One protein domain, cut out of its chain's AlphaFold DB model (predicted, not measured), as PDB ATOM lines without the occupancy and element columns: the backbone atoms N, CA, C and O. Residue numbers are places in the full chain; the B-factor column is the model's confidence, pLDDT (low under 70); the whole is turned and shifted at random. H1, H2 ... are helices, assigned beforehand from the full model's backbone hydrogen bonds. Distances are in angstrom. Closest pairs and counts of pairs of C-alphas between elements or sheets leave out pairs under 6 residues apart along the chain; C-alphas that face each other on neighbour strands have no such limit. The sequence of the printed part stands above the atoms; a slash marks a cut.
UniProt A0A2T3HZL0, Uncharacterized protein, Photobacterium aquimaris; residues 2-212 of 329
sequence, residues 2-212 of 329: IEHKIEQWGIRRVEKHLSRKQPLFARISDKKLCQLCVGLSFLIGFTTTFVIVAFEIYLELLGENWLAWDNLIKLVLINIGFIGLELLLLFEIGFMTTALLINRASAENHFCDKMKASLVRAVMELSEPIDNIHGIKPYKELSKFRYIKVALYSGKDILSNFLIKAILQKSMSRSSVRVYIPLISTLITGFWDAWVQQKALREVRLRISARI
ATOM      1  N   ILE A   2      -0.756 -12.620  -6.505       63.97
ATOM      2  CA  ILE A   2      -0.933 -12.184  -7.907       63.97
ATOM      3  C   ILE A   2      -1.662 -13.245  -8.747       63.97
ATOM      4  O   ILE A   2      -2.662 -12.921  -9.377       63.97
ATOM      5  N   GLU A   3      -1.248 -14.512  -8.669       65.69
ATOM      6  CA  GLU A   3      -1.885 -15.624  -9.400       65.69
ATOM      7  C   GLU A   3      -3.385 -15.738  -9.114       65.69
ATOM      8  O   GLU A   3      -4.188 -15.828 -10.035       65.69
ATOM      9  N   HIS A   4      -3.787 -15.617  -7.847       71.75
ATOM     10  CA  HIS A   4      -5.199 -15.656  -7.470       71.75
ATOM     11  C   HIS A   4      -6.009 -14.485  -8.055       71.75
ATOM     12  O   HIS A   4      -7.146 -14.669  -8.479       71.75
ATOM     13  N   LYS A   5      -5.435 -13.274  -8.136       76.25
ATOM     14  CA  LYS A   5      -6.107 -12.127  -8.781       76.25
ATOM     15  C   LYS A   5      -6.271 -12.340 -10.288       76.25
ATOM     16  O   LYS A   5      -7.308 -11.987 -10.845       76.25
ATOM     17  N   ILE A   6      -5.254 -12.913 -10.928       74.81
ATOM     18  CA  ILE A   6      -5.251 -13.242 -12.357       74.81
ATOM     19  C   ILE A   6      -6.299 -14.326 -12.659       74.81
ATOM     20  O   ILE A   6      -7.102 -14.179 -13.577       74.81
ATOM     21  N   GLU A   7      -6.360 -15.364 -11.830       79.00
ATOM     22  CA  GLU A   7      -7.374 -16.415 -11.909       79.00
ATOM     23  C   GLU A   7      -8.793 -15.857 -11.748       79.00
ATOM     24  O   GLU A   7      -9.656 -16.127 -12.581       79.00
ATOM     25  N   GLN A   8      -9.041 -15.028 -10.726       85.75
ATOM     26  CA  GLN A   8     -10.351 -14.396 -10.532       85.75
ATOM     27  C   GLN A   8     -10.762 -13.532 -11.729       85.75
ATOM     28  O   GLN A   8     -11.938 -13.500 -12.097       85.75
ATOM     29  N   TRP A   9      -9.810 -12.829 -12.348       86.75
ATOM     30  CA  TRP A   9     -10.066 -12.083 -13.576       86.75
ATOM     31  C   TRP A   9     -10.510 -13.012 -14.713       86.75
ATOM     32  O   TRP A   9     -11.527 -12.734 -15.353       86.75
ATOM     33  N   GLY A  10      -9.819 -14.137 -14.914       82.94
ATOM     34  CA  GLY A  10     -10.190 -15.140 -15.914       82.94
ATOM     35  C   GLY A  10     -11.564 -15.768 -15.656       82.94
ATOM     36  O   GLY A  10     -12.375 -15.869 -16.577       82.94
ATOM     37  N   ILE A  11     -11.888 -16.096 -14.399       86.19
ATOM     38  CA  ILE A  11     -13.206 -16.634 -14.015       86.19
ATOM     39  C   ILE A  11     -14.317 -15.651 -14.393       86.19
ATOM     40  O   ILE A  11     -15.251 -16.030 -15.099       86.19
ATOM     41  N   ARG A  12     -14.183 -14.370 -14.026       88.31
ATOM     42  CA  ARG A  12     -15.174 -13.334 -14.379       88.31
ATOM     43  C   ARG A  12     -15.359 -13.201 -15.892       88.31
ATOM     44  O   ARG A  12     -16.470 -12.947 -16.358       88.31
ATOM     45  N   ARG A  13     -14.287 -13.363 -16.676       86.75
ATOM     46  CA  ARG A  13     -14.352 -13.342 -18.147       86.75
ATOM     47  C   ARG A  13     -15.108 -14.545 -18.698       86.75
ATOM     48  O   ARG A  13     -15.992 -14.358 -19.534       86.75
ATOM     49  N   VAL A  14     -14.821 -15.750 -18.206       85.56
ATOM     50  CA  VAL A  14     -15.558 -16.964 -18.589       85.56
ATOM     51  C   VAL A  14     -17.039 -16.827 -18.233       85.56
ATOM     52  O   VAL A  14     -17.887 -17.061 -19.088       85.56
ATOM     53  N   GLU A  15     -17.374 -16.363 -17.028       86.62
ATOM     54  CA  GLU A  15     -18.764 -16.172 -16.583       86.62
ATOM     55  C   GLU A  15     -19.533 -15.155 -17.426       86.62
ATOM     56  O   GLU A  15     -20.681 -15.394 -17.818       86.62
ATOM     57  N   LYS A  16     -18.878 -14.052 -17.797       87.38
ATOM     58  CA  LYS A  16     -19.444 -13.075 -18.728       87.38
ATOM     59  C   LYS A  16     -19.838 -13.728 -20.055       87.38
ATOM     60  O   LYS A  16     -20.907 -13.425 -20.582       87.38
ATOM     61  N   HIS A  17     -19.012 -14.623 -20.594       85.31
ATOM     62  CA  HIS A  17     -19.318 -15.332 -21.843       85.31
ATOM     63  C   HIS A  17     -20.326 -16.466 -21.665       85.31
ATOM     64  O   HIS A  17     -21.134 -16.672 -22.567       85.31
ATOM     65  N   LEU A  18     -20.343 -17.139 -20.509       82.50
ATOM     66  CA  LEU A  18     -21.339 -18.165 -20.178       82.50
ATOM     67  C   LEU A  18     -22.761 -17.596 -20.201       82.50
ATOM     68  O   LEU A  18     -23.657 -18.214 -20.771       82.50
ATOM     69  N   SER A  19     -22.950 -16.391 -19.653       75.00
ATOM     70  CA  SER A  19     -24.256 -15.714 -19.603       75.00
ATOM     71  C   SER A  19     -24.800 -15.270 -20.971       75.00
ATOM     72  O   SER A  19     -25.984 -14.962 -21.106       75.00
ATOM     73  N   ARG A  20     -23.959 -15.231 -22.013       77.31
ATOM     74  CA  ARG A  20     -24.344 -14.760 -23.348       77.31
ATOM     75  C   ARG A  20     -24.790 -15.925 -24.224       77.31
ATOM     76  O   ARG A  20     -24.015 -16.831 -24.516       77.31
ATOM     77  N   LYS A  21     -26.016 -15.859 -24.753       66.69
ATOM     78  CA  LYS A  21     -26.445 -16.751 -25.841       66.69
ATOM     79  C   LYS A  21     -25.658 -16.403 -27.106       66.69
ATOM     80  O   LYS A  21     -25.735 -15.277 -27.587       66.69
ATOM     81  N   GLN A  22     -24.911 -17.363 -27.645       69.44
ATOM     82  CA  GLN A  22     -24.098 -17.177 -28.851       69.44
ATOM     83  C   GLN A  22     -24.653 -18.015 -30.018       69.44
ATOM     84  O   GLN A  22     -24.136 -19.096 -30.309       69.44
ATOM     85  N   PRO A  23     -25.715 -17.546 -30.700       66.00
ATOM     86  CA  PRO A  23     -26.399 -18.323 -31.737       66.00
ATOM     87  C   PRO A  23     -25.511 -18.599 -32.959       66.00
ATOM     88  O   PRO A  23     -25.648 -19.644 -33.590       66.00
ATOM     89  N   LEU A  24     -24.560 -17.704 -33.255       68.06
ATOM     90  CA  LEU A  24     -23.648 -17.812 -34.401       68.06
ATOM     91  C   LEU A  24     -22.799 -19.086 -34.371       68.06
ATOM     92  O   LEU A  24     -22.546 -19.688 -35.412       68.06
ATOM     93  N   PHE A  25     -22.397 -19.531 -33.182       74.25
ATOM     94  CA  PHE A  25     -21.555 -20.713 -33.040       74.25
ATOM     95  C   PHE A  25     -22.367 -21.985 -32.808       74.25
ATOM     96  O   PHE A  25     -21.795 -23.064 -32.872       74.25
ATOM     97  N   ALA A  26     -23.686 -21.921 -32.602       70.44
ATOM     98  CA  ALA A  26     -24.501 -23.076 -32.208       70.44
ATOM     99  C   ALA A  26     -24.432 -24.267 -33.187       70.44
ATOM    100  O   ALA A  26     -24.550 -25.412 -32.765       70.44
ATOM    101  N   ARG A  27     -24.198 -24.015 -34.482       76.44
ATOM    102  CA  ARG A  27     -24.179 -25.049 -35.538       76.44
ATOM    103  C   ARG A  27     -22.793 -25.646 -35.824       76.44
ATOM    104  O   ARG A  27     -22.676 -26.552 -36.644       76.44
ATOM    105  N   ILE A  28     -21.734 -25.134 -35.200       85.00
ATOM    106  CA  ILE A  28     -20.348 -25.534 -35.490       85.00
ATOM    107  C   ILE A  28     -19.908 -26.620 -34.505       85.00
ATOM    108  O   ILE A  28     -20.054 -26.436 -33.301       85.00
ATOM    109  N   SER A  29     -19.308 -27.718 -34.979       87.00
ATOM    110  CA  SER A  29     -18.783 -28.779 -34.100       87.00
ATOM    111  C   SER A  29     -17.640 -28.291 -33.198       87.00
ATOM    112  O   SER A  29     -16.891 -27.391 -33.575       87.00
ATOM    113  N   ASP A  30     -17.456 -28.906 -32.026       85.81
ATOM    114  CA  ASP A  30     -16.422 -28.508 -31.049       85.81
ATOM    115  C   ASP A  30     -15.010 -28.505 -31.647       85.81
ATOM    116  O   ASP A  30     -14.206 -27.609 -31.387       85.81
ATOM    117  N   LYS A  31     -14.717 -29.484 -32.513       86.56
ATOM    118  CA  LYS A  31     -13.437 -29.572 -33.225       86.56
ATOM    119  C   LYS A  31     -13.226 -28.376 -34.156       86.56
ATOM    120  O   LYS A  31     -12.152 -27.780 -34.134       86.56
ATOM    121  N   LYS A  32     -14.247 -28.012 -34.941       88.12
ATOM    122  CA  LYS A  32     -14.188 -26.859 -35.852       88.12
ATOM    123  C   LYS A  32     -14.117 -25.540 -35.084       88.12
ATOM    124  O   LYS A  32     -13.383 -24.652 -35.495       88.12
ATOM    125  N   LEU A  33     -14.818 -25.433 -33.953       89.56
ATOM    126  CA  LEU A  33     -14.749 -24.267 -33.072       89.56
ATOM    127  C   LEU A  33     -13.321 -24.052 -32.550       89.56
ATOM    128  O   LEU A  33     -12.796 -22.946 -32.639       89.56
ATOM    129  N   CYS A  34     -12.664 -25.116 -32.079       89.38
ATOM    130  CA  CYS A  34     -11.275 -25.031 -31.626       89.38
ATOM    131  C   CYS A  34     -10.320 -24.664 -32.769       89.38
ATOM    132  O   CYS A  34      -9.446 -23.829 -32.577       89.38
ATOM    133  N   GLN A  35     -10.496 -25.245 -33.960       91.62
ATOM    134  CA  GLN A  35      -9.682 -24.904 -35.134       91.62
ATOM    135  C   GLN A  35      -9.849 -23.438 -35.550       91.62
ATOM    136  O   GLN A  35      -8.866 -22.783 -35.884       91.62
ATOM    137  N   LEU A  36     -11.074 -22.913 -35.489       92.94
ATOM    138  CA  LEU A  36     -11.353 -21.505 -35.756       92.94
ATOM    139  C   LEU A  36     -10.669 -20.609 -34.721       92.94
ATOM    140  O   LEU A  36     -10.017 -19.646 -35.103       92.94
ATOM    141  N   CYS A  37     -10.755 -20.949 -33.432       92.31
ATOM    142  CA  CYS A  37     -10.044 -20.221 -32.382       92.31
ATOM    143  C   CYS A  37      -8.528 -20.215 -32.618       92.31
ATOM    144  O   CYS A  37      -7.902 -19.173 -32.486       92.31
ATOM    145  N   VAL A  38      -7.944 -21.355 -32.991       92.06
ATOM    146  CA  VAL A  38      -6.508 -21.472 -33.288       92.06
ATOM    147  C   VAL A  38      -6.119 -20.613 -34.495       92.06
ATOM    148  O   VAL A  38      -5.106 -19.920 -34.452       92.06
ATOM    149  N   GLY A  39      -6.948 -20.594 -35.542       94.19
ATOM    150  CA  GLY A  39      -6.755 -19.703 -36.688       94.19
ATOM    151  C   GLY A  39      -6.870 -18.220 -36.323       94.19
ATOM    152  O   GLY A  39      -6.090 -17.408 -36.807       94.19
ATOM    153  N   LEU A  40      -7.796 -17.853 -35.432       94.38
ATOM    154  CA  LEU A  40      -7.902 -16.481 -34.928       94.38
ATOM    155  C   LEU A  40      -6.697 -16.090 -34.065       94.38
ATOM    156  O   LEU A  40      -6.216 -14.970 -34.202       94.38
ATOM    157  N   SER A  41      -6.177 -16.996 -33.234       92.00
ATOM    158  CA  SER A  41      -4.951 -16.761 -32.461       92.00
ATOM    159  C   SER A  41      -3.750 -16.507 -33.367       92.00
ATOM    160  O   SER A  41      -3.004 -15.567 -33.113       92.00
ATOM    161  N   PHE A  42      -3.622 -17.256 -34.472       93.75
ATOM    162  CA  PHE A  42      -2.618 -16.964 -35.499       93.75
ATOM    163  C   PHE A  42      -2.754 -15.539 -36.038       93.75
ATOM    164  O   PHE A  42      -1.771 -14.805 -36.111       93.75
ATOM    165  N   LEU A  43      -3.972 -15.148 -36.429       95.56
ATOM    166  CA  LEU A  43      -4.227 -13.828 -37.004       95.56
ATOM    167  C   LEU A  43      -3.966 -12.705 -36.001       95.56
ATOM    168  O   LEU A  43      -3.435 -11.672 -36.396       95.56
ATOM    169  N   ILE A  44      -4.296 -12.897 -34.722       93.12
ATOM    170  CA  ILE A  44      -3.987 -11.927 -33.665       93.12
ATOM    171  C   ILE A  44      -2.478 -11.726 -33.578       93.12
ATOM    172  O   ILE A  44      -2.033 -10.620 -33.861       93.12
ATOM    173  N   GLY A  45      -1.706 -12.783 -33.304       87.19
ATOM    174  CA  GLY A  45      -0.250 -12.684 -33.169       87.19
ATOM    175  C   GLY A  45       0.438 -12.140 -34.415       87.19
ATOM    176  O   GLY A  45       1.343 -11.304 -34.347       87.19
ATOM    177  N   PHE A  46      -0.032 -12.564 -35.591       90.69
ATOM    178  CA  PHE A  46       0.457 -12.041 -36.860       90.69
ATOM    179  C   PHE A  46       0.185 -10.540 -36.990       90.69
ATOM    180  O   PHE A  46       1.105  -9.790 -37.302       90.69
ATOM    181  N   THR A  47      -1.052 -10.088 -36.762       92.81
ATOM    182  CA  THR A  47      -1.435  -8.681 -36.965       92.81
ATOM    183  C   THR A  47      -0.785  -7.747 -35.950       92.81
ATOM    184  O   THR A  47      -0.287  -6.696 -36.347       92.81
ATOM    185  N   THR A  48      -0.717  -8.124 -34.672       88.94
ATOM    186  CA  THR A  48      -0.062  -7.322 -33.626       88.94
ATOM    187  C   THR A  48       1.430  -7.178 -33.898       88.94
ATOM    188  O   THR A  48       1.946  -6.059 -33.930       88.94
ATOM    189  N   THR A  49       2.115  -8.282 -34.204       85.94
ATOM    190  CA  THR A  49       3.548  -8.257 -34.530       85.94
ATOM    191  C   THR A  49       3.809  -7.537 -35.854       85.94
ATOM    192  O   THR A  49       4.799  -6.819 -35.985       85.94
ATOM    193  N   PHE A  50       2.928  -7.694 -36.847       89.25
ATOM    194  CA  PHE A  50       3.052  -7.001 -38.128       89.25
ATOM    195  C   PHE A  50       2.987  -5.485 -37.956       89.25
ATOM    196  O   PHE A  50       3.783  -4.786 -38.571       89.25
ATOM    197  N   VAL A  51       2.105  -4.969 -37.093       89.44
ATOM    198  CA  VAL A  51       2.036  -3.526 -36.812       89.44
ATOM    199  C   VAL A  51       3.319  -3.023 -36.148       89.44
ATOM    200  O   VAL A  51       3.821  -1.972 -36.540       89.44
ATOM    201  N   ILE A  52       3.888  -3.781 -35.206       85.06
ATOM    202  CA  ILE A  52       5.178  -3.447 -34.575       85.06
ATOM    203  C   ILE A  52       6.282  -3.337 -35.636       85.06
ATOM    204  O   ILE A  52       6.986  -2.331 -35.698       85.06
ATOM    205  N   VAL A  53       6.400  -4.348 -36.500       84.25
ATOM    206  CA  VAL A  53       7.413  -4.392 -37.565       84.25
ATOM    207  C   VAL A  53       7.184  -3.303 -38.616       84.25
ATOM    208  O   VAL A  53       8.130  -2.664 -39.065       84.25
ATOM    209  N   ALA A  54       5.936  -3.056 -39.011       86.38
ATOM    210  CA  ALA A  54       5.604  -1.999 -39.962       86.38
ATOM    211  C   ALA A  54       5.968  -0.615 -39.407       86.38
ATOM    212  O   ALA A  54       6.446   0.238 -40.152       86.38
ATOM    213  N   PHE A  55       5.787  -0.406 -38.100       84.94
ATOM    214  CA  PHE A  55       6.195   0.821 -37.428       84.94
ATOM    215  C   PHE A  55       7.724   0.973 -37.371       84.94
ATOM    216  O   PHE A  55       8.232   2.066 -37.601       84.94
ATOM    217  N   GLU A  56       8.461  -0.115 -37.134       80.00
ATOM    218  CA  GLU A  56       9.930  -0.129 -37.209       80.00
ATOM    219  C   GLU A  56      10.430   0.270 -38.609       80.00
ATOM    220  O   GLU A  56      11.244   1.184 -38.735       80.00
ATOM    221  N   ILE A  57       9.869  -0.333 -39.665       81.56
ATOM    222  CA  ILE A  57      10.202  -0.006 -41.062       81.56
ATOM    223  C   ILE A  57       9.838   1.449 -41.392       81.56
ATOM    224  O   ILE A  57      10.581   2.134 -42.093       81.56
ATOM    225  N   TYR A  58       8.701   1.939 -40.890       83.69
ATOM    226  CA  TYR A  58       8.272   3.324 -41.087       83.69
ATOM    227  C   TYR A  58       9.261   4.327 -40.477       83.69
ATOM    228  O   TYR A  58       9.608   5.312 -41.129       83.69
ATOM    229  N   LEU A  59       9.756   4.061 -39.263       77.88
ATOM    230  CA  LEU A  59      10.781   4.891 -38.626       77.88
ATOM    231  C   LEU A  59      12.116   4.849 -39.384       77.88
ATOM    232  O   LEU A  59      12.755   5.888 -39.530       77.88
ATOM    233  N   GLU A  60      12.521   3.682 -39.896       75.44
ATOM    234  CA  GLU A  60      13.738   3.542 -40.711       75.44
ATOM    235  C   GLU A  60      13.633   4.332 -42.029       75.44
ATOM    236  O   GLU A  60      14.583   5.003 -42.434       75.44
ATOM    237  N   LEU A  61      12.458   4.322 -42.673       77.12
ATOM    238  CA  LEU A  61      12.211   5.026 -43.935       77.12
ATOM    239  C   LEU A  61      12.217   6.557 -43.791       77.12
ATOM    240  O   LEU A  61      12.605   7.254 -44.727       77.12
ATOM    241  N   LEU A  62      11.804   7.086 -42.635       75.12
ATOM    242  CA  LEU A  62      11.805   8.529 -42.364       75.12
ATOM    243  C   LEU A  62      13.216   9.122 -42.209       75.12
ATOM    244  O   LEU A  62      13.351  10.342 -42.129       75.12
ATOM    245  N   GLY A  63      14.266   8.295 -42.177       63.06
ATOM    246  CA  GLY A  63      15.651   8.759 -42.063       63.06
ATOM    247  C   GLY A  63      15.976   9.412 -40.716       63.06
ATOM    248  O   GLY A  63      17.047  10.000 -40.562       63.06
ATOM    249  N   GLU A  64      15.077   9.317 -39.732       62.28
ATOM    250  CA  GLU A  64      15.388   9.697 -38.361       62.28
ATOM    251  C   GLU A  64      16.460   8.745 -37.818       62.28
ATOM    252  O   GLU A  64      16.471   7.552 -38.128       62.28
ATOM    253  N   ASN A  65      17.370   9.250 -36.978       66.19
ATOM    254  CA  ASN A  65      18.296   8.388 -36.251       66.19
ATOM    255  C   ASN A  65      17.466   7.381 -35.438       66.19
ATOM    256  O   ASN A  65      16.944   7.717 -34.379       66.19
ATOM    257  N   TRP A  66      17.332   6.145 -35.918       61.47
ATOM    258  CA  TRP A  66      16.567   5.083 -35.250       61.47
ATOM    259  C   TRP A  66      17.087   4.794 -33.828       61.47
ATOM    260  O   TRP A  66      16.341   4.342 -32.964       61.47
ATOM    261  N   LEU A  67      18.361   5.125 -33.575       63.09
ATOM    262  CA  LEU A  67      19.049   5.072 -32.279       63.09
ATOM    263  C   LEU A  67      18.819   6.304 -31.387       63.09
ATOM    264  O   LEU A  67      19.334   6.346 -30.269       63.09
ATOM    265  N   ALA A  68      18.095   7.324 -31.854       76.38
ATOM    266  CA  ALA A  68      17.729   8.455 -31.017       76.38
ATOM    267  C   ALA A  68      16.831   7.972 -29.872       76.38
ATOM    268  O   ALA A  68      15.894   7.196 -30.080       76.38
ATOM    269  N   TRP A  69      17.108   8.462 -28.663       74.62
ATOM    270  CA  TRP A  69      16.385   8.069 -27.453       74.62
ATOM    271  C   TRP A  69      14.867   8.229 -27.593       74.62
ATOM    272  O   TRP A  69      14.126   7.344 -27.169       74.62
ATOM    273  N   ASP A  70      14.402   9.277 -28.276       81.06
ATOM    274  CA  ASP A  70      12.973   9.531 -28.493       81.06
ATOM    275  C   ASP A  70      12.289   8.431 -29.323       81.06
ATOM    276  O   ASP A  70      11.156   8.041 -29.035       81.06
ATOM    277  N   ASN A  71      12.976   7.880 -30.324       76.50
ATOM    278  CA  ASN A  71      12.433   6.828 -31.186       76.50
ATOM    279  C   ASN A  71      12.496   5.453 -30.529       76.50
ATOM    280  O   ASN A  71      11.546   4.676 -30.647       76.50
ATOM    281  N   LEU A  72      13.547   5.189 -29.751       74.50
ATOM    282  CA  LEU A  72      13.631   3.993 -28.916       74.50
ATOM    283  C   LEU A  72      12.504   3.956 -27.874       74.50
ATOM    284  O   LEU A  72      11.875   2.915 -27.693       74.50
ATOM    285  N   ILE A  73      12.189   5.088 -27.236       81.19
ATOM    286  CA  ILE A  73      11.080   5.177 -26.274       81.19
ATOM    287  C   ILE A  73       9.736   4.906 -26.964       81.19
ATOM    288  O   ILE A  73       8.954   4.091 -26.466       81.19
ATOM    289  N   LYS A  74       9.469   5.520 -28.128       82.31
ATOM    290  CA  LYS A  74       8.247   5.252 -28.916       82.31
ATOM    291  C   LYS A  74       8.126   3.771 -29.285       82.31
ATOM    292  O   LYS A  74       7.057   3.187 -29.110       82.31
ATOM    293  N   LEU A  75       9.218   3.152 -29.745       77.06
ATOM    294  CA  LEU A  75       9.267   1.729 -30.085       77.06
ATOM    295  C   LEU A  75       8.970   0.844 -28.875       77.06
ATOM    296  O   LEU A  75       8.159  -0.073 -28.985       77.06
ATOM    297  N   VAL A  76       9.574   1.115 -27.717       77.75
ATOM    298  CA  VAL A  76       9.322   0.349 -26.485       77.75
ATOM    299  C   VAL A  76       7.860   0.468 -26.052       77.75
ATOM    300  O   VAL A  76       7.237  -0.546 -25.738       77.75
ATOM    301  N   LEU A  77       7.283   1.673 -26.079       85.19
ATOM    302  CA  LEU A  77       5.884   1.894 -25.702       85.19
ATOM    303  C   LEU A  77       4.910   1.159 -26.630       85.19
ATOM    304  O   LEU A  77       3.987   0.503 -26.146       85.19
ATOM    305  N   ILE A  78       5.134   1.223 -27.944       85.62
ATOM    306  CA  ILE A  78       4.321   0.499 -28.931       85.62
ATOM    307  C   ILE A  78       4.460  -1.009 -28.736       85.62
ATOM    308  O   ILE A  78       3.447  -1.702 -28.682       85.62
ATOM    309  N   ASN A  79       5.680  -1.520 -28.551       77.88
ATOM    310  CA  ASN A  79       5.907  -2.941 -28.289       77.88
ATOM    311  C   ASN A  79       5.151  -3.414 -27.042       77.88
ATOM    312  O   ASN A  79       4.396  -4.378 -27.117       77.88
ATOM    313  N   ILE A  80       5.293  -2.718 -25.909       77.75
ATOM    314  CA  ILE A  80       4.588  -3.071 -24.666       77.75
ATOM    315  C   ILE A  80       3.068  -3.020 -24.872       77.75
ATOM    316  O   ILE A  80       2.358  -3.928 -24.439       77.75
ATOM    317  N   GLY A  81       2.567  -1.986 -25.553       84.12
ATOM    318  CA  GLY A  81       1.143  -1.821 -25.834       84.12
ATOM    319  C   GLY A  81       0.568  -2.952 -26.690       84.12
ATOM    320  O   GLY A  81      -0.452  -3.537 -26.324       84.12
ATOM    321  N   PHE A  82       1.230  -3.296 -27.797       85.56
ATOM    322  CA  PHE A  82       0.764  -4.338 -28.715       85.56
ATOM    323  C   PHE A  82       0.950  -5.750 -28.162       85.56
ATOM    324  O   PHE A  82       0.041  -6.555 -28.322       85.56
ATOM    325  N   ILE A  83       2.040  -6.036 -27.442       78.94
ATOM    326  CA  ILE A  83       2.212  -7.318 -26.735       78.94
ATOM    327  C   ILE A  83       1.128  -7.477 -25.659       78.94
ATOM    328  O   ILE A  83       0.522  -8.538 -25.522       78.94
ATOM    329  N   GLY A  84       0.833  -6.413 -24.905       74.81
ATOM    330  CA  GLY A  84      -0.255  -6.425 -23.926       74.81
ATOM    331  C   GLY A  84      -1.621  -6.661 -24.576       74.81
ATOM    332  O   GLY A  84      -2.413  -7.463 -24.079       74.81
ATOM    333  N   LEU A  85      -1.891  -5.999 -25.705       87.88
ATOM    334  CA  LEU A  85      -3.119  -6.181 -26.479       87.88
ATOM    335  C   LEU A  85      -3.245  -7.611 -27.026       87.88
ATOM    336  O   LEU A  85      -4.309  -8.211 -26.901       87.88
ATOM    337  N   GLU A  86      -2.168  -8.154 -27.590       85.31
ATOM    338  CA  GLU A  86      -2.077  -9.524 -28.104       85.31
ATOM    339  C   GLU A  86      -2.459 -10.540 -27.028       85.31
ATOM    340  O   GLU A  86      -3.417 -11.294 -27.204       85.31
ATOM    341  N   LEU A  87      -1.800 -10.481 -25.866       81.69
ATOM    342  CA  LEU A  87      -2.085 -11.366 -24.735       81.69
ATOM    343  C   LEU A  87      -3.543 -11.256 -24.268       81.69
ATOM    344  O   LEU A  87      -4.197 -12.271 -24.019       81.69
ATOM    345  N   LEU A  88      -4.082 -10.037 -24.174       86.12
ATOM    346  CA  LEU A  88      -5.475  -9.822 -23.779       86.12
ATOM    347  C   LEU A  88      -6.460 -10.437 -24.780       86.12
ATOM    348  O   LEU A  88      -7.440 -11.054 -24.361       86.12
ATOM    349  N   LEU A  89      -6.211 -10.280 -26.082       89.94
ATOM    350  CA  LEU A  89      -7.057 -10.842 -27.135       89.94
ATOM    351  C   LEU A  89      -6.976 -12.373 -27.161       89.94
ATOM    352  O   LEU A  89      -8.017 -13.028 -27.241       89.94
ATOM    353  N   LEU A  90      -5.778 -12.950 -27.031       87.44
ATOM    354  CA  LEU A  90      -5.580 -14.403 -26.979       87.44
ATOM    355  C   LEU A  90      -6.338 -15.031 -25.803       87.44
ATOM    356  O   LEU A  90      -7.097 -15.989 -25.993       87.44
ATOM    357  N   PHE A  91      -6.217 -14.447 -24.605       86.25
ATOM    358  CA  PHE A  91      -6.973 -14.905 -23.440       86.25
ATOM    359  C   PHE A  91      -8.480 -14.740 -23.624       86.25
ATOM    360  O   PHE A  91      -9.233 -15.652 -23.288       86.25
ATOM    361  N   GLU A  92      -8.943 -13.625 -24.196       89.69
ATOM    362  CA  GLU A  92     -10.373 -13.399 -24.415       89.69
ATOM    363  C   GLU A  92     -10.984 -14.465 -25.336       89.69
ATOM    364  O   GLU A  92     -12.042 -15.015 -25.016       89.69
ATOM    365  N   ILE A  93     -10.309 -14.820 -26.436       91.62
ATOM    366  CA  ILE A  93     -10.781 -15.894 -27.322       91.62
ATOM    367  C   ILE A  93     -10.702 -17.259 -26.617       91.62
ATOM    368  O   ILE A  93     -11.626 -18.072 -26.744       91.62
ATOM    369  N   GLY A  94      -9.654 -17.513 -25.827       88.94
ATOM    370  CA  GLY A  94      -9.536 -18.732 -25.021       88.94
ATOM    371  C   GLY A  94     -10.691 -18.903 -24.031       88.94
ATOM    372  O   GLY A  94     -11.327 -19.962 -23.991       88.94
ATOM    373  N   PHE A  95     -11.035 -17.847 -23.291       90.56
ATOM    374  CA  PHE A  95     -12.150 -17.852 -22.342       90.56
ATOM    375  C   PHE A  95     -13.506 -17.949 -23.030       90.56
ATOM    376  O   PHE A  95     -14.357 -18.713 -22.577       90.56
ATOM    377  N   MET A  96     -13.708 -17.236 -24.140       91.00
ATOM    378  CA  MET A  96     -14.931 -17.330 -24.937       91.00
ATOM    379  C   MET A  96     -15.153 -18.760 -25.444       91.00
ATOM    380  O   MET A  96     -16.244 -19.311 -25.297       91.00
ATOM    381  N   THR A  97     -14.110 -19.386 -25.994       90.69
ATOM    382  CA  THR A  97     -14.171 -20.768 -26.491       90.69
ATOM    383  C   THR A  97     -14.439 -21.745 -25.353       90.69
ATOM    384  O   THR A  97     -15.272 -22.640 -25.483       90.69
ATOM    385  N   THR A  98     -13.797 -21.545 -24.202       90.50
ATOM    386  CA  THR A  98     -14.017 -22.370 -23.007       90.50
ATOM    387  C   THR A  98     -15.452 -22.254 -22.500       90.50
ATOM    388  O   THR A  98     -16.089 -23.273 -22.247       90.50
ATOM    389  N   ALA A  99     -16.005 -21.041 -22.431       88.75
ATOM    390  CA  ALA A  99     -17.398 -20.817 -22.054       88.75
ATOM    391  C   ALA A  99     -18.377 -21.502 -23.022       88.75
ATOM    392  O   ALA A  99     -19.345 -22.123 -22.589       88.75
ATOM    393  N   LEU A 100     -18.109 -21.448 -24.331       88.31
ATOM    394  CA  LEU A 100     -18.909 -22.153 -25.335       88.31
ATOM    395  C   LEU A 100     -18.872 -23.675 -25.150       88.31
ATOM    396  O   LEU A 100     -19.919 -24.318 -25.219       88.31
ATOM    397  N   LEU A 101     -17.689 -24.245 -24.908       88.62
ATOM    398  CA  LEU A 101     -17.530 -25.680 -24.661       88.62
ATOM    399  C   LEU A 101     -18.240 -26.110 -23.371       88.62
ATOM    400  O   LEU A 101     -18.923 -27.131 -23.369       88.62
ATOM    401  N   ILE A 102     -18.138 -25.307 -22.306       87.12
ATOM    402  CA  ILE A 102     -18.886 -25.525 -21.063       87.12
ATOM    403  C   ILE A 102     -20.385 -25.515 -21.364       87.12
ATOM    404  O   ILE A 102     -21.043 -26.500 -21.071       87.12
ATOM    405  N   ASN A 103     -20.926 -24.473 -22.003       84.56
ATOM    406  CA  ASN A 103     -22.363 -24.370 -22.294       84.56
ATOM    407  C   ASN A 103     -22.903 -25.561 -23.104       84.56
ATOM    408  O   ASN A 103     -24.028 -25.996 -22.877       84.56
ATOM    409  N   ARG A 104     -22.103 -26.122 -24.019       84.19
ATOM    410  CA  ARG A 104     -22.475 -27.324 -24.786       84.19
ATOM    411  C   ARG A 104     -22.450 -28.598 -23.947       84.19
ATOM    412  O   ARG A 104     -23.328 -29.438 -24.100       84.19
ATOM    413  N   ALA A 105     -21.476 -28.725 -23.053       80.62
ATOM    414  CA  ALA A 105     -21.380 -29.837 -22.110       80.62
ATOM    415  C   ALA A 105     -22.372 -29.726 -20.930       80.62
ATOM    416  O   ALA A 105     -22.656 -30.717 -20.255       80.62
ATOM    417  N   SER A 106     -22.865 -28.513 -20.657       67.06
ATOM    418  CA  SER A 106     -23.594 -28.110 -19.446       67.06
ATOM    419  C   SER A 106     -25.114 -28.074 -19.614       67.06
ATOM    420  O   SER A 106     -25.794 -27.691 -18.671       67.06
ATOM    421  N   ALA A 107     -25.678 -28.529 -20.742       56.50
ATOM    422  CA  ALA A 107     -27.138 -28.608 -20.896       56.50
ATOM    423  C   ALA A 107     -27.831 -29.368 -19.736       56.50
ATOM    424  O   ALA A 107     -28.982 -29.078 -19.432       56.50
ATOM    425  N   GLU A 108     -27.103 -30.251 -19.033       53.09
ATOM    426  CA  GLU A 108     -27.557 -30.941 -17.811       53.09
ATOM    427  C   GLU A 108     -26.569 -30.841 -16.621       53.09
ATOM    428  O   GLU A 108     -26.928 -31.107 -15.476       53.09
ATOM    429  N   ASN A 109     -25.317 -30.419 -16.850       54.72
ATOM    430  CA  ASN A 109     -24.220 -30.590 -15.890       54.72
ATOM    431  C   ASN A 109     -23.799 -29.265 -15.240       54.72
ATOM    432  O   ASN A 109     -23.238 -28.396 -15.908       54.72
ATOM    433  N   HIS A 110     -23.999 -29.120 -13.927       60.81
ATOM    434  CA  HIS A 110     -23.504 -27.967 -13.167       60.81
ATOM    435  C   HIS A 110     -21.968 -28.014 -13.043       60.81
ATOM    436  O   HIS A 110     -21.392 -28.882 -12.374       60.81
ATOM    437  N   PHE A 111     -21.290 -27.060 -13.684       73.06
ATOM    438  CA  PHE A 111     -19.859 -26.815 -13.500       73.06
ATOM    439  C   PHE A 111     -19.657 -25.951 -12.250       73.06
ATOM    440  O   PHE A 111     -20.008 -24.773 -12.241       73.06
ATOM    441  N   CYS A 112     -19.096 -26.541 -11.192       76.88
ATOM    442  CA  CYS A 112     -18.769 -25.820  -9.962       76.88
ATOM    443  C   CYS A 112     -17.635 -24.802 -10.179       76.88
ATOM    444  O   CYS A 112     -16.848 -24.919 -11.122       76.88
ATOM    445  N   ASP A 113     -17.500 -23.835  -9.271       82.12
ATOM    446  CA  ASP A 113     -16.490 -22.775  -9.393       82.12
ATOM    447  C   ASP A 113     -15.054 -23.313  -9.381       82.12
ATOM    448  O   ASP A 113     -14.215 -22.822 -10.133       82.12
ATOM    449  N   LYS A 114     -14.783 -24.399  -8.637       83.12
ATOM    450  CA  LYS A 114     -13.495 -25.118  -8.698       83.12
ATOM    451  C   LYS A 114     -13.182 -25.617 -10.114       83.12
ATOM    452  O   LYS A 114     -12.052 -25.501 -10.579       83.12
ATOM    453  N   MET A 115     -14.184 -26.141 -10.821       85.81
ATOM    454  CA  MET A 115     -14.014 -26.622 -12.191       85.81
ATOM    455  C   MET A 115     -13.803 -25.457 -13.162       85.81
ATOM    456  O   MET A 115     -12.927 -25.531 -14.021       85.81
ATOM    457  N   LYS A 116     -14.544 -24.351 -13.006       87.06
ATOM    458  CA  LYS A 116     -14.303 -23.132 -13.796       87.06
ATOM    459  C   LYS A 116     -12.878 -22.611 -13.584       87.06
ATOM    460  O   LYS A 116     -12.207 -22.297 -14.562       87.06
ATOM    461  N   ALA A 117     -12.404 -22.568 -12.337       86.38
ATOM    462  CA  ALA A 117     -11.045 -22.154 -11.997       86.38
ATOM    463  C   ALA A 117      -9.996 -23.063 -12.656       86.38
ATOM    464  O   ALA A 117      -9.079 -22.565 -13.302       86.38
ATOM    465  N   SER A 118     -10.182 -24.385 -12.591       86.56
ATOM    466  CA  SER A 118      -9.323 -25.350 -13.286       86.56
ATOM    467  C   SER A 118      -9.294 -25.112 -14.803       86.56
ATOM    468  O   SER A 118      -8.231 -25.111 -15.422       86.56
ATOM    469  N   LEU A 119     -10.438 -24.850 -15.436       88.81
ATOM    470  CA  LEU A 119     -10.488 -24.559 -16.874       88.81
ATOM    471  C   LEU A 119      -9.815 -23.223 -17.228       88.81
ATOM    472  O   LEU A 119      -9.100 -23.148 -18.224       88.81
ATOM    473  N   VAL A 120      -9.987 -22.191 -16.398       87.00
ATOM    474  CA  VAL A 120      -9.288 -20.905 -16.547       87.00
ATOM    475  C   VAL A 120      -7.778 -21.093 -16.432       87.00
ATOM    476  O   VAL A 120      -7.047 -20.595 -17.282       87.00
ATOM    477  N   ARG A 121      -7.305 -21.870 -15.453       84.25
ATOM    478  CA  ARG A 121      -5.880 -22.199 -15.314       84.25
ATOM    479  C   ARG A 121      -5.329 -22.901 -16.544       84.25
ATOM    480  O   ARG A 121      -4.242 -22.554 -16.982       84.25
ATOM    481  N   ALA A 122      -6.091 -23.814 -17.148       85.62
ATOM    482  CA  ALA A 122      -5.688 -24.462 -18.394       85.62
ATOM    483  C   ALA A 122      -5.530 -23.467 -19.558       85.62
ATOM    484  O   ALA A 122      -4.562 -23.569 -20.307       85.62
ATOM    485  N   VAL A 123      -6.445 -22.497 -19.703       85.12
ATOM    486  CA  VAL A 123      -6.346 -21.439 -20.731       85.12
ATOM    487  C   VAL A 123      -5.148 -20.526 -20.486       85.12
ATOM    488  O   VAL A 123      -4.479 -20.118 -21.428       85.12
ATOM    489  N   MET A 124      -4.879 -20.207 -19.223       80.44
ATOM    490  CA  MET A 124      -3.795 -19.310 -18.823       80.44
ATOM    491  C   MET A 124      -2.445 -20.018 -18.640       80.44
ATOM    492  O   MET A 124      -1.488 -19.381 -18.210       80.44
ATOM    493  N   GLU A 125      -2.384 -21.326 -18.908       78.94
ATOM    494  CA  GLU A 125      -1.240 -22.204 -18.623       78.94
ATOM    495  C   GLU A 125      -0.710 -22.101 -17.174       78.94
ATOM    496  O   GLU A 125       0.474 -22.302 -16.899       78.94
ATOM    497  N   LEU A 126      -1.601 -21.815 -16.221       74.44
ATOM    498  CA  LEU A 126      -1.284 -21.798 -14.796       74.44
ATOM    499  C   LEU A 126      -1.228 -23.227 -14.246       74.44
ATOM    500  O   LEU A 126      -1.996 -24.104 -14.648       74.44
ATOM    501  N   SER A 127      -0.329 -23.450 -13.289       69.81
ATOM    502  CA  SER A 127      -0.224 -24.736 -12.594       69.81
ATOM    503  C   SER A 127      -1.428 -24.969 -11.675       69.81
ATOM    504  O   SER A 127      -1.969 -24.031 -11.088       69.81
ATOM    505  N   GLU A 128      -1.843 -26.227 -11.538       71.31
ATOM    506  CA  GLU A 128      -2.861 -26.624 -10.560       71.31
ATOM    507  C   GLU A 128      -2.297 -26.632  -9.133       71.31
ATOM    508  O   GLU A 128      -1.074 -26.715  -8.955       71.31
ATOM    509  N   PRO A 129      -3.146 -26.541  -8.090       69.62
ATOM    510  CA  PRO A 129      -2.648 -26.515  -6.736       69.62
ATOM    511  C   PRO A 129      -2.144 -27.920  -6.383       69.62
ATOM    512  O   PRO A 129      -2.663 -28.942  -6.846       69.62
ATOM    513  N   ILE A 130      -1.118 -27.971  -5.542       64.81
ATOM    514  CA  ILE A 130      -0.545 -29.233  -5.053       64.81
ATOM    515  C   ILE A 130      -1.253 -29.675  -3.759       64.81
ATOM    516  O   ILE A 130      -0.846 -30.648  -3.133       64.81
ATOM    517  N   ASP A 131      -2.308 -28.972  -3.337       62.91
ATOM    518  CA  ASP A 131      -2.986 -29.244  -2.072       62.91
ATOM    519  C   ASP A 131      -3.400 -30.720  -1.973       62.91
ATOM    520  O   ASP A 131      -4.048 -31.276  -2.864       62.91
ATOM    521  N   ASN A 132      -2.980 -31.368  -0.882       60.66
ATOM    522  CA  ASN A 132      -3.250 -32.779  -0.610       60.66
ATOM    523  C   ASN A 132      -4.702 -32.949  -0.173       60.66
ATOM    524  O   ASN A 132      -5.004 -33.066   1.019       60.66
ATOM    525  N   ILE A 133      -5.609 -32.981  -1.138       62.47
ATOM    526  CA  ILE A 133      -6.999 -33.309  -0.854       62.47
ATOM    527  C   ILE A 133      -7.051 -34.804  -0.490       62.47
ATOM    528  O   ILE A 133      -6.499 -35.651  -1.191       62.47
ATOM    529  N   HIS A 134      -7.627 -35.114   0.676       68.75
ATOM    530  CA  HIS A 134      -7.741 -36.466   1.255       68.75
ATOM    531  C   HIS A 134      -6.432 -37.142   1.704       68.75
ATOM    532  O   HIS A 134      -6.394 -38.358   1.875       68.75
ATOM    533  N   GLY A 135      -5.351 -36.383   1.918       67.69
ATOM    534  CA  GLY A 135      -4.089 -36.945   2.423       67.69
ATOM    535  C   GLY A 135      -3.328 -37.817   1.414       67.69
ATOM    536  O   GLY A 135      -2.349 -38.460   1.797       67.69
ATOM    537  N   ILE A 136      -3.742 -37.809   0.140       73.31
ATOM    538  CA  ILE A 136      -3.048 -38.469  -0.973       73.31
ATOM    539  C   ILE A 136      -1.675 -37.824  -1.120       73.31
ATOM    540  O   ILE A 136      -1.580 -36.644  -1.448       73.31
ATOM    541  N   LYS A 137      -0.598 -38.582  -0.912       70.25
ATOM    542  CA  LYS A 137       0.750 -38.051  -1.132       70.25
ATOM    543  C   LYS A 137       1.101 -38.151  -2.620       70.25
ATOM    544  O   LYS A 137       0.952 -39.227  -3.212       70.25
ATOM    545  N   PRO A 138       1.605 -37.072  -3.250       64.88
ATOM    546  CA  PRO A 138       2.154 -37.164  -4.597       64.88
ATOM    547  C   PRO A 138       3.314 -38.167  -4.616       64.88
ATOM    548  O   PRO A 138       4.089 -38.259  -3.660       64.88
ATOM    549  N   TYR A 139       3.411 -38.944  -5.696       57.62
ATOM    550  CA  TYR A 139       4.261 -40.135  -5.761       57.62
ATOM    551  C   TYR A 139       5.733 -39.825  -5.424       57.62
ATOM    552  O   TYR A 139       6.394 -39.053  -6.124       57.62
ATOM    553  N   LYS A 140       6.244 -40.448  -4.350       52.75
ATOM    554  CA  LYS A 140       7.549 -40.148  -3.724       52.75
ATOM    555  C   LYS A 140       8.776 -40.436  -4.600       52.75
ATOM    556  O   LYS A 140       9.819 -39.833  -4.366       52.75
ATOM    557  N   GLU A 141       8.696 -41.322  -5.595       49.31
ATOM    558  CA  GLU A 141       9.897 -41.761  -6.334       49.31
ATOM    559  C   GLU A 141      10.311 -40.842  -7.495       49.31
ATOM    560  O   GLU A 141      11.364 -41.046  -8.097       49.31
ATOM    561  N   LEU A 142       9.543 -39.796  -7.821       47.19
ATOM    562  CA  LEU A 142       9.867 -38.911  -8.943       47.19
ATOM    563  C   LEU A 142      10.305 -37.506  -8.484       47.19
ATOM    564  O   LEU A 142       9.545 -36.544  -8.524       47.19
ATOM    565  N   SER A 143      11.624 -37.407  -8.252       45.34
ATOM    566  CA  SER A 143      12.518 -36.374  -8.813       45.34
ATOM    567  C   SER A 143      12.755 -35.050  -8.046       45.34
ATOM    568  O   SER A 143      12.025 -34.072  -8.202       45.34
ATOM    569  N   LYS A 144      13.957 -34.938  -7.442       47.03
ATOM    570  CA  LYS A 144      14.665 -33.668  -7.128       47.03
ATOM    571  C   LYS A 144      14.880 -32.750  -8.354       47.03
ATOM    572  O   LYS A 144      15.203 -31.582  -8.200       47.03
ATOM    573  N   PHE A 145      14.650 -33.250  -9.571       46.34
ATOM    574  CA  PHE A 145      14.757 -32.527 -10.848       46.34
ATOM    575  C   PHE A 145      13.391 -32.113 -11.441       46.34
ATOM    576  O   PHE A 145      13.319 -31.705 -12.600       46.34
ATOM    577  N   ARG A 146      12.284 -32.240 -10.684       49.94
ATOM    578  CA  ARG A 146      10.916 -31.974 -11.179       49.94
ATOM    579  C   ARG A 146      10.723 -30.497 -11.511       49.94
ATOM    580  O   ARG A 146      10.275 -30.179 -12.608       49.94
ATOM    581  N   TYR A 147      11.142 -29.615 -10.605       50.16
ATOM    582  CA  TYR A 147      11.091 -28.167 -10.810       50.16
ATOM    583  C   TYR A 147      11.931 -27.735 -12.015       50.16
ATOM    584  O   TYR A 147      11.491 -26.908 -12.802       50.16
ATOM    585  N   ILE A 148      13.082 -28.381 -12.229       48.88
ATOM    586  CA  ILE A 148      13.956 -28.123 -13.379       48.88
ATOM    587  C   ILE A 148      13.291 -28.567 -14.689       48.88
ATOM    588  O   ILE A 148      13.362 -27.840 -15.670       48.88
ATOM    589  N   LYS A 149      12.598 -29.713 -14.727       49.62
ATOM    590  CA  LYS A 149      11.876 -30.171 -15.930       49.62
ATOM    591  C   LYS A 149      10.659 -29.314 -16.268       49.62
ATOM    592  O   LYS A 149      10.457 -29.031 -17.442       49.62
ATOM    593  N   VAL A 150       9.866 -28.912 -15.273       51.12
ATOM    594  CA  VAL A 150       8.714 -28.017 -15.484       51.12
ATOM    595  C   VAL A 150       9.203 -26.637 -15.939       51.12
ATOM    596  O   VAL A 150       8.723 -26.134 -16.948       51.12
ATOM    597  N   ALA A 151      10.250 -26.096 -15.303       44.34
ATOM    598  CA  ALA A 151      10.877 -24.841 -15.719       44.34
ATOM    599  C   ALA A 151      11.528 -24.925 -17.113       44.34
ATOM    600  O   ALA A 151      11.401 -23.995 -17.903       44.34
ATOM    601  N   LEU A 152      12.176 -26.043 -17.464       43.03
ATOM    602  CA  LEU A 152      12.712 -26.281 -18.810       43.03
ATOM    603  C   LEU A 152      11.605 -26.436 -19.853       43.03
ATOM    604  O   LEU A 152      11.813 -26.034 -20.991       43.03
ATOM    605  N   TYR A 153      10.451 -27.013 -19.506       49.31
ATOM    606  CA  TYR A 153       9.335 -27.183 -20.440       49.31
ATOM    607  C   TYR A 153       8.652 -25.842 -20.738       49.31
ATOM    608  O   TYR A 153       8.505 -25.500 -21.905       49.31
ATOM    609  N   SER A 154       8.348 -25.043 -19.710       45.88
ATOM    610  CA  SER A 154       7.800 -23.686 -19.873       45.88
ATOM    611  C   SER A 154       8.825 -22.692 -20.441       45.88
ATOM    612  O   SER A 154       8.464 -21.767 -21.159       45.88
ATOM    613  N   GLY A 155      10.118 -22.879 -20.154       39.00
ATOM    614  CA  GLY A 155      11.194 -22.015 -20.647       39.00
ATOM    615  C   GLY A 155      11.636 -22.320 -22.081       39.00
ATOM    616  O   GLY A 155      12.011 -21.407 -22.813       39.00
ATOM    617  N   LYS A 156      11.566 -23.586 -22.518       48.25
ATOM    618  CA  LYS A 156      11.923 -24.000 -23.889       48.25
ATOM    619  C   LYS A 156      11.047 -23.330 -24.942       48.25
ATOM    620  O   LYS A 156      11.525 -23.057 -26.037       48.25
ATOM    621  N   ASP A 157       9.808 -23.054 -24.581       49.31
ATOM    622  CA  ASP A 157       8.793 -22.405 -25.399       49.31
ATOM    623  C   ASP A 157       9.158 -20.934 -25.714       49.31
ATOM    624  O   ASP A 157       9.003 -20.469 -26.840       49.31
ATOM    625  N   ILE A 158       9.801 -20.235 -24.775       49.38
ATOM    626  CA  ILE A 158      10.340 -18.878 -24.980       49.38
ATOM    627  C   ILE A 158      11.723 -18.936 -25.655       49.38
ATOM    628  O   ILE A 158      12.034 -18.147 -26.550       49.38
ATOM    629  N   LEU A 159      12.564 -19.896 -25.254       44.25
ATOM    630  CA  LEU A 159      13.940 -20.026 -25.737       44.25
ATOM    631  C   LEU A 159      14.012 -20.478 -27.203       44.25
ATOM    632  O   LEU A 159      14.910 -20.049 -27.923       44.25
ATOM    633  N   SER A 160      13.072 -21.309 -27.667       50.06
ATOM    634  CA  SER A 160      12.987 -21.762 -29.062       50.06
ATOM    635  C   SER A 160      12.693 -20.598 -30.013       50.06
ATOM    636  O   SER A 160      13.354 -20.485 -31.043       50.06
ATOM    637  N   ASN A 161      11.800 -19.682 -29.625       55.06
ATOM    638  CA  ASN A 161      11.499 -18.460 -30.374       55.06
ATOM    639  C   ASN A 161      12.723 -17.542 -30.489       55.06
ATOM    640  O   ASN A 161      13.027 -17.051 -31.578       55.06
ATOM    641  N   PHE A 162      13.475 -17.356 -29.400       55.28
ATOM    642  CA  PHE A 162      14.726 -16.592 -29.433       55.28
ATOM    643  C   PHE A 162      15.802 -17.270 -30.287       55.28
ATOM    644  O   PHE A 162      16.480 -16.597 -31.063       55.28
ATOM    645  N   LEU A 163      15.940 -18.596 -30.195       58.25
ATOM    646  CA  LEU A 163      16.940 -19.344 -30.955       58.25
ATOM    647  C   LEU A 163      16.643 -19.318 -32.460       58.25
ATOM    648  O   LEU A 163      17.551 -19.109 -33.259       58.25
ATOM    649  N   ILE A 164      15.376 -19.485 -32.850       62.38
ATOM    650  CA  ILE A 164      14.944 -19.435 -34.253       62.38
ATOM    651  C   ILE A 164      15.172 -18.030 -34.825       62.38
ATOM    652  O   ILE A 164      15.765 -17.911 -35.899       62.38
ATOM    653  N   LYS A 165      14.799 -16.967 -34.093       57.84
ATOM    654  CA  LYS A 165      15.091 -15.577 -34.494       57.84
ATOM    655  C   LYS A 165      16.596 -15.328 -34.642       57.84
ATOM    656  O   LYS A 165      17.018 -14.755 -35.644       57.84
ATOM    657  N   ALA A 166      17.409 -15.812 -33.702       58.19
ATOM    658  CA  ALA A 166      18.863 -15.657 -33.741       58.19
ATOM    659  C   ALA A 166      19.516 -16.416 -34.914       58.19
ATOM    660  O   ALA A 166      20.432 -15.899 -35.553       58.19
ATOM    661  N   ILE A 167      19.035 -17.621 -35.237       65.19
ATOM    662  CA  ILE A 167      19.526 -18.414 -36.376       65.19
ATOM    663  C   ILE A 167      19.147 -17.750 -37.706       65.19
ATOM    664  O   ILE A 167      20.002 -17.625 -38.585       65.19
ATOM    665  N   LEU A 168      17.906 -17.269 -37.844       61.22
ATOM    666  CA  LEU A 168      17.442 -16.548 -39.038       61.22
ATOM    667  C   LEU A 168      18.236 -15.257 -39.269       61.22
ATOM    668  O   LEU A 168      18.671 -15.001 -40.391       61.22
ATOM    669  N   GLN A 169      18.493 -14.483 -38.210       60.47
ATOM    670  CA  GLN A 169      19.307 -13.269 -38.297       60.47
ATOM    671  C   GLN A 169      20.772 -13.565 -38.654       60.47
ATOM    672  O   GLN A 169      21.374 -12.824 -39.429       60.47
ATOM    673  N   LYS A 170      21.353 -14.652 -38.127       59.94
ATOM    674  CA  LYS A 170      22.770 -14.986 -38.339       59.94
ATOM    675  C   LYS A 170      23.048 -15.651 -39.693       59.94
ATOM    676  O   LYS A 170      24.137 -15.485 -40.235       59.94
ATOM    677  N   SER A 171      22.094 -16.398 -40.252       56.12
ATOM    678  CA  SER A 171      22.311 -17.193 -41.472       56.12
ATOM    679  C   SER A 171      22.167 -16.412 -42.786       56.12
ATOM    680  O   SER A 171      22.609 -16.907 -43.821       56.12
ATOM    681  N   MET A 172      21.550 -15.224 -42.795       55.84
ATOM    682  CA  MET A 172      21.205 -14.510 -44.035       55.84
ATOM    683  C   MET A 172      21.716 -13.060 -44.046       55.84
ATOM    684  O   MET A 172      20.960 -12.101 -44.121       55.84
ATOM    685  N   SER A 173      23.043 -12.909 -44.029       51.19
ATOM    686  CA  SER A 173      23.770 -11.625 -44.077       51.19
ATOM    687  C   SER A 173      23.785 -10.930 -45.460       51.19
ATOM    688  O   SER A 173      24.578 -10.013 -45.678       51.19
ATOM    689  N   ARG A 174      22.961 -11.347 -46.435       59.69
ATOM    690  CA  ARG A 174      22.907 -10.698 -47.761       59.69
ATOM    691  C   ARG A 174      21.841  -9.598 -47.761       59.69
ATOM    692  O   ARG A 174      20.669  -9.879 -47.539       59.69
ATOM    693  N   SER A 175      22.277  -8.365 -48.033       57.59
ATOM    694  CA  SER A 175      21.545  -7.087 -47.904       57.59
ATOM    695  C   SER A 175      20.065  -7.117 -48.335       57.59
ATOM    696  O   SER A 175      19.206  -6.598 -47.630       57.59
ATOM    697  N   SER A 176      19.727  -7.810 -49.425       60.88
ATOM    698  CA  SER A 176      18.355  -7.868 -49.955       60.88
ATOM    699  C   SER A 176      17.377  -8.724 -49.138       60.88
ATOM    700  O   SER A 176      16.169  -8.569 -49.286       60.88
ATOM    701  N   VAL A 177      17.864  -9.628 -48.279       62.31
ATOM    702  CA  VAL A 177      17.002 -10.513 -47.470       62.31
ATOM    703  C   VAL A 177      16.606  -9.864 -46.138       62.31
ATOM    704  O   VAL A 177      15.627 -10.272 -45.517       62.31
ATOM    705  N   ARG A 178      17.304  -8.796 -45.721       65.38
ATOM    706  CA  ARG A 178      17.122  -8.150 -44.412       65.38
ATOM    707  C   ARG A 178      15.696  -7.646 -44.175       65.38
ATOM    708  O   ARG A 178      15.193  -7.795 -43.070       65.38
ATOM    709  N   VAL A 179      15.029  -7.150 -45.220       66.31
ATOM    710  CA  VAL A 179      13.641  -6.647 -45.166       66.31
ATOM    711  C   VAL A 179      12.619  -7.775 -44.954       66.31
ATOM    712  O   VAL A 179      11.570  -7.566 -44.352       66.31
ATOM    713  N   TYR A 180      12.929  -9.000 -45.388       72.69
ATOM    714  CA  TYR A 180      12.030 -10.148 -45.234       72.69
ATOM    715  C   TYR A 180      12.142 -10.815 -43.858       72.69
ATOM    716  O   TYR A 180      11.210 -11.496 -43.435       72.69
ATOM    717  N   ILE A 181      13.252 -10.622 -43.136       72.56
ATOM    718  CA  ILE A 181      13.483 -11.257 -41.828       72.56
ATOM    719  C   ILE A 181      12.421 -10.835 -40.793       72.56
ATOM    720  O   ILE A 181      11.835 -11.726 -40.168       72.56
ATOM    721  N   PRO A 182      12.099  -9.535 -40.624       74.12
ATOM    722  CA  PRO A 182      11.024  -9.109 -39.732       74.12
ATOM    723  C   PRO A 182       9.659  -9.699 -40.115       74.12
ATOM    724  O   PRO A 182       8.923 -10.151 -39.242       74.12
ATOM    725  N   LEU A 183       9.349  -9.797 -41.413       79.12
ATOM    726  CA  LEU A 183       8.093 -10.376 -41.910       79.12
ATOM    727  C   LEU A 183       7.993 -11.892 -41.673       79.12
ATOM    728  O   LEU A 183       6.922 -12.417 -41.394       79.12
ATOM    729  N   ILE A 184       9.102 -12.625 -41.745       79.94
ATOM    730  CA  ILE A 184       9.109 -14.049 -41.381       79.94
ATOM    731  C   ILE A 184       8.928 -14.202 -39.863       79.94
ATOM    732  O   ILE A 184       8.210 -15.092 -39.408       79.94
ATOM    733  N   SER A 185       9.526 -13.309 -39.070       76.19
ATOM    734  CA  SER A 185       9.354 -13.293 -37.614       76.19
ATOM    735  C   SER A 185       7.891 -13.079 -37.197       76.19
ATOM    736  O   SER A 185       7.460 -13.682 -36.211       76.19
ATOM    737  N   THR A 186       7.106 -12.269 -37.918       82.88
ATOM    738  CA  THR A 186       5.671 -12.081 -37.614       82.88
ATOM    739  C   THR A 186       4.877 -13.367 -37.853       82.88
ATOM    740  O   THR A 186       4.070 -13.754 -37.009       82.88
ATOM    741  N   LEU A 187       5.155 -14.087 -38.946       85.88
ATOM    742  CA  LEU A 187       4.528 -15.381 -39.247       85.88
ATOM    743  C   LEU A 187       4.854 -16.444 -38.194       85.88
ATOM    744  O   LEU A 187       3.970 -17.190 -37.776       85.88
ATOM    745  N   ILE A 188       6.114 -16.504 -37.755       82.12
ATOM    746  CA  ILE A 188       6.546 -17.425 -36.697       82.12
ATOM    747  C   ILE A 188       5.812 -17.117 -35.389       82.12
ATOM    748  O   ILE A 188       5.367 -18.043 -34.716       82.12
ATOM    749  N   THR A 189       5.645 -15.833 -35.059       81.94
ATOM    750  CA  THR A 189       4.947 -15.406 -33.836       81.94
ATOM    751  C   THR A 189       3.478 -15.834 -33.874       81.94
ATOM    752  O   THR A 189       3.035 -16.550 -32.983       81.94
ATOM    753  N   GLY A 190       2.760 -15.562 -34.970       86.81
ATOM    754  CA  GLY A 190       1.384 -16.048 -35.125       86.81
ATOM    755  C   GLY A 190       1.273 -17.579 -35.060       86.81
ATOM    756  O   GLY A 190       0.347 -18.120 -34.452       86.81
ATOM    757  N   PHE A 191       2.219 -18.318 -35.652       85.94
ATOM    758  CA  PHE A 191       2.229 -19.784 -35.561       85.94
ATOM    759  C   PHE A 191       2.401 -20.267 -34.118       85.94
ATOM    760  O   PHE A 191       1.755 -21.233 -33.704       85.94
ATOM    761  N   TRP A 192       3.258 -19.590 -33.357       84.50
ATOM    762  CA  TRP A 192       3.487 -19.886 -31.953       84.50
ATOM    763  C   TRP A 192       2.214 -19.702 -31.122       84.50
ATOM    764  O   TRP A 192       1.812 -20.628 -30.416       84.50
ATOM    765  N   ASP A 193       1.521 -18.577 -31.282       85.50
ATOM    766  CA  ASP A 193       0.278 -18.303 -30.552       85.50
ATOM    767  C   ASP A 193      -0.816 -19.314 -30.883       85.50
ATOM    768  O   ASP A 193      -1.514 -19.814 -30.000       85.50
ATOM    769  N   ALA A 194      -0.932 -19.684 -32.157       89.19
ATOM    770  CA  ALA A 194      -1.837 -20.738 -32.593       89.19
ATOM    771  C   ALA A 194      -1.497 -22.090 -31.949       89.19
ATOM    772  O   ALA A 194      -2.395 -22.823 -31.523       89.19
ATOM    773  N   TRP A 195      -0.210 -22.430 -31.851       87.06
ATOM    774  CA  TRP A 195       0.247 -23.671 -31.233       87.06
ATOM    775  C   TRP A 195      -0.035 -23.710 -29.725       87.06
ATOM    776  O   TRP A 195      -0.600 -24.699 -29.240       87.06
ATOM    777  N   VAL A 196       0.283 -22.633 -29.000       83.50
ATOM    778  CA  VAL A 196      -0.019 -22.490 -27.566       83.50
ATOM    779  C   VAL A 196      -1.528 -22.577 -27.338       83.50
ATOM    780  O   VAL A 196      -1.990 -23.391 -26.535       83.50
ATOM    781  N   GLN A 197      -2.327 -21.856 -28.131       88.06
ATOM    782  CA  GLN A 197      -3.784 -21.909 -28.031       88.06
ATOM    783  C   GLN A 197      -4.335 -23.315 -28.302       88.06
ATOM    784  O   GLN A 197      -5.228 -23.796 -27.601       88.06
ATOM    785  N   GLN A 198      -3.799 -24.018 -29.302       90.12
ATOM    786  CA  GLN A 198      -4.206 -25.384 -29.629       90.12
ATOM    787  C   GLN A 198      -3.933 -26.352 -28.471       90.12
ATOM    788  O   GLN A 198      -4.736 -27.260 -28.224       90.12
ATOM    789  N   LYS A 199      -2.811 -26.178 -27.767       86.81
ATOM    790  CA  LYS A 199      -2.446 -26.964 -26.583       86.81
ATOM    791  C   LYS A 199      -3.378 -26.651 -25.409       86.81
ATOM    792  O   LYS A 199      -3.940 -27.591 -24.843       86.81
ATOM    793  N   ALA A 200      -3.619 -25.372 -25.122       86.88
ATOM    794  CA  ALA A 200      -4.520 -24.920 -24.062       86.88
ATOM    795  C   ALA A 200      -5.960 -25.428 -24.270       86.88
ATOM    796  O   ALA A 200      -6.546 -26.058 -23.391       86.88
ATOM    797  N   LEU A 201      -6.518 -25.269 -25.476       90.00
ATOM    798  CA  LEU A 201      -7.870 -25.747 -25.790       90.00
ATOM    799  C   LEU A 201      -7.995 -27.270 -25.767       90.00
ATOM    800  O   LEU A 201      -9.053 -27.804 -25.428       90.00
ATOM    801  N   ARG A 202      -6.934 -27.996 -26.135       88.56
ATOM    802  CA  ARG A 202      -6.922 -29.459 -26.033       88.56
ATOM    803  C   ARG A 202      -7.001 -29.912 -24.577       88.56
ATOM    804  O   ARG A 202      -7.705 -30.878 -24.295       88.56
ATOM    805  N   GLU A 203      -6.312 -29.215 -23.679       87.69
ATOM    806  CA  GLU A 203      -6.372 -29.465 -22.239       87.69
ATOM    807  C   GLU A 203      -7.758 -29.129 -21.667       87.69
ATOM    808  O   GLU A 203      -8.350 -29.955 -20.976       87.69
ATOM    809  N   VAL A 204      -8.333 -27.977 -22.033       90.12
ATOM    810  CA  VAL A 204      -9.712 -27.596 -21.671       90.12
ATOM    811  C   VAL A 204     -10.711 -28.671 -22.097       90.12
ATOM    812  O   VAL A 204     -11.505 -29.140 -21.282       90.12
ATOM    813  N   ARG A 205     -10.648 -29.116 -23.360       90.19
ATOM    814  CA  ARG A 205     -11.511 -30.189 -23.871       90.19
ATOM    815  C   ARG A 205     -11.345 -31.476 -23.078       90.19
ATOM    816  O   ARG A 205     -12.345 -32.084 -22.719       90.19
ATOM    817  N   LEU A 206     -10.109 -31.874 -22.783       89.50
ATOM    818  CA  LEU A 206      -9.834 -33.075 -22.001       89.50
ATOM    819  C   LEU A 206     -10.451 -32.987 -20.599       89.50
ATOM    820  O   LEU A 206     -11.082 -33.943 -20.159       89.50
ATOM    821  N   ARG A 207     -10.327 -31.840 -19.920       89.38
ATOM    822  CA  ARG A 207     -10.916 -31.616 -18.590       89.38
ATOM    823  C   ARG A 207     -12.444 -31.635 -18.626       89.38
ATOM    824  O   ARG A 207     -13.060 -32.188 -17.718       89.38
ATOM    825  N   ILE A 208     -13.062 -31.082 -19.672       89.25
ATOM    826  CA  ILE A 208     -14.519 -31.142 -19.874       89.25
ATOM    827  C   ILE A 208     -14.973 -32.584 -20.149       89.25
ATOM    828  O   ILE A 208     -15.898 -33.058 -19.492       89.25
ATOM    829  N   SER A 209     -14.307 -33.313 -21.049       88.56
ATOM    830  CA  SER A 209     -14.610 -34.728 -21.316       88.56
ATOM    831  C   SER A 209     -14.462 -35.586 -20.056       88.56
ATOM    832  O   SER A 209     -15.321 -36.417 -19.769       88.56
ATOM    833  N   ALA A 210     -13.404 -35.355 -19.272       89.75
ATOM    834  CA  ALA A 210     -13.185 -36.010 -17.987       89.75
ATOM    835  C   ALA A 210     -14.331 -35.732 -17.002       89.75
ATOM    836  O   ALA A 210     -14.823 -36.659 -16.362       89.75
ATOM    837  N   ARG A 211     -14.817 -34.484 -16.927       89.44
ATOM    838  CA  ARG A 211     -15.975 -34.118 -16.097       89.44
ATOM    839  C   ARG A 211     -17.227 -34.897 -16.488       89.44
ATOM    840  O   ARG A 211     -17.881 -35.453 -15.613       89.44
ATOM    841  N   ILE A 212     -17.545 -34.948 -17.782       87.81
ATOM    842  CA  ILE A 212     -18.709 -35.685 -18.299       87.81
ATOM    843  C   ILE A 212     -18.578 -37.176 -17.969       87.81
ATOM    844  O   ILE A 212     -19.525 -37.786 -17.478       87.81
TER     845      ILE A 212
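AT A GLANCE: This is residues 2 to 212 of the 329 residues of an uncharacterized protein of Photobacterium aquimaris (UniProt A0A2T3HZL0). Three long helices, H2, H3 and H6, lie side by side as a bundle, with two shorter helices, H1 and H4, packed near one end of it, where H3 and H6 finish and H2 starts. A kinked helix, H5, runs at a distance from H6 and comes near it only close to their link, and the long unnamed stretch of residues 124 to 145 swings out from the body, with residues 131 to 137 and 139 to 145 sticking out. The printed part has 211 residues with six named helices, H1 to H6 in that order, and no named strand; the class is all helix. The whole is loose, with a radius of gyration of the C-alphas of 20.8 A, and spans 64 by 50 by 30 A.

IN THESE COORDINATES: The printed part begins with H1, residues 2 to 18, whose first C-alpha, Ile 2, is at (-0.933, -12.184, -7.907). H2 holds residues 30 to 61 and measures 45.9 A from first to last C-alpha. H3, residues 69 to 105, is the longest helix by residues, with 37, and measures 53.8 A, from C-alpha 69 at (16.385, 8.069, -27.453) to C-alpha 105 at (-21.380, -29.837, -22.110). H4 is short, residues 113 to 123, at 15.3 A. H5 holds residues 146 to 171, measures 35.6 A and has a kink of 44 degrees near residue 157. H6, residues 180 to 212, measures 48.2 A and ends with C-alpha 212 at (-18.709, -35.685, -18.299).

HOW THE PARTS SIT: H2, H3 and H6 form a bundle, a group of helices side by side. H2 and H3 are a helical hairpin: they touch at a shallow tilt of 7 degrees, opposite ways, and their closest C-alphas, those of Thr 48 and Phe 82, are 5.8 A apart. H2 and H6 touch with 40 pairs of C-alphas within 8 A, at a shallow tilt of 25 degrees, opposite ways; their closest C-alphas, Phe 42 and Gly 190, are 4.1 A apart. H3 touches H6 with residues 90 to 105 of H3 alone, at a shallow tilt of 27 degrees, the same way; the closest C-alphas, Thr 98 and Val 204, are 6.9 A apart. H3 and H6 are the hubs, touching four helices each. H1 touches H3 at a steep tilt of 54 degrees, the same way, with C-alphas 18 and 99 closest at 5.1 A. H4 and H1 touch about perpendicular, at 79 degrees, with C-alphas Gly 10 and Val 120 closest at 5.9 A. H4 also touches H3, at 6.0 A between the closest C-alphas, Gly 94 and Val 123, and H6, at 5.2 A between those of Val 123 and Ala 200. H5 and H6, a helical hairpin, only just touch, with 3 pairs of C-alphas within 8 A, the closest being Lys 165 and Ser 185 at 6.9 A. H5 is apart from H1, H2, H3 and H4. Every O i to N i+4 pair is within hydrogen-bond range in H1, H2, H3, H4 and H6, and 19 of 22 are in H5.

THE WHOLE: The two C-alphas farthest apart, Gly 63 and His 134, are 66.9 A apart. The printed part has no cut. The links H1 to H2, of 11 residues, and H4 to H5, of 22, are long. Residues 60 to 65, of which 60 and 61 belong to H2, stand free. The mean pLDDT of the printed part is 75.9; 66 residues are under 70, among them residues 138 to 179, and the mean for H5 is 52.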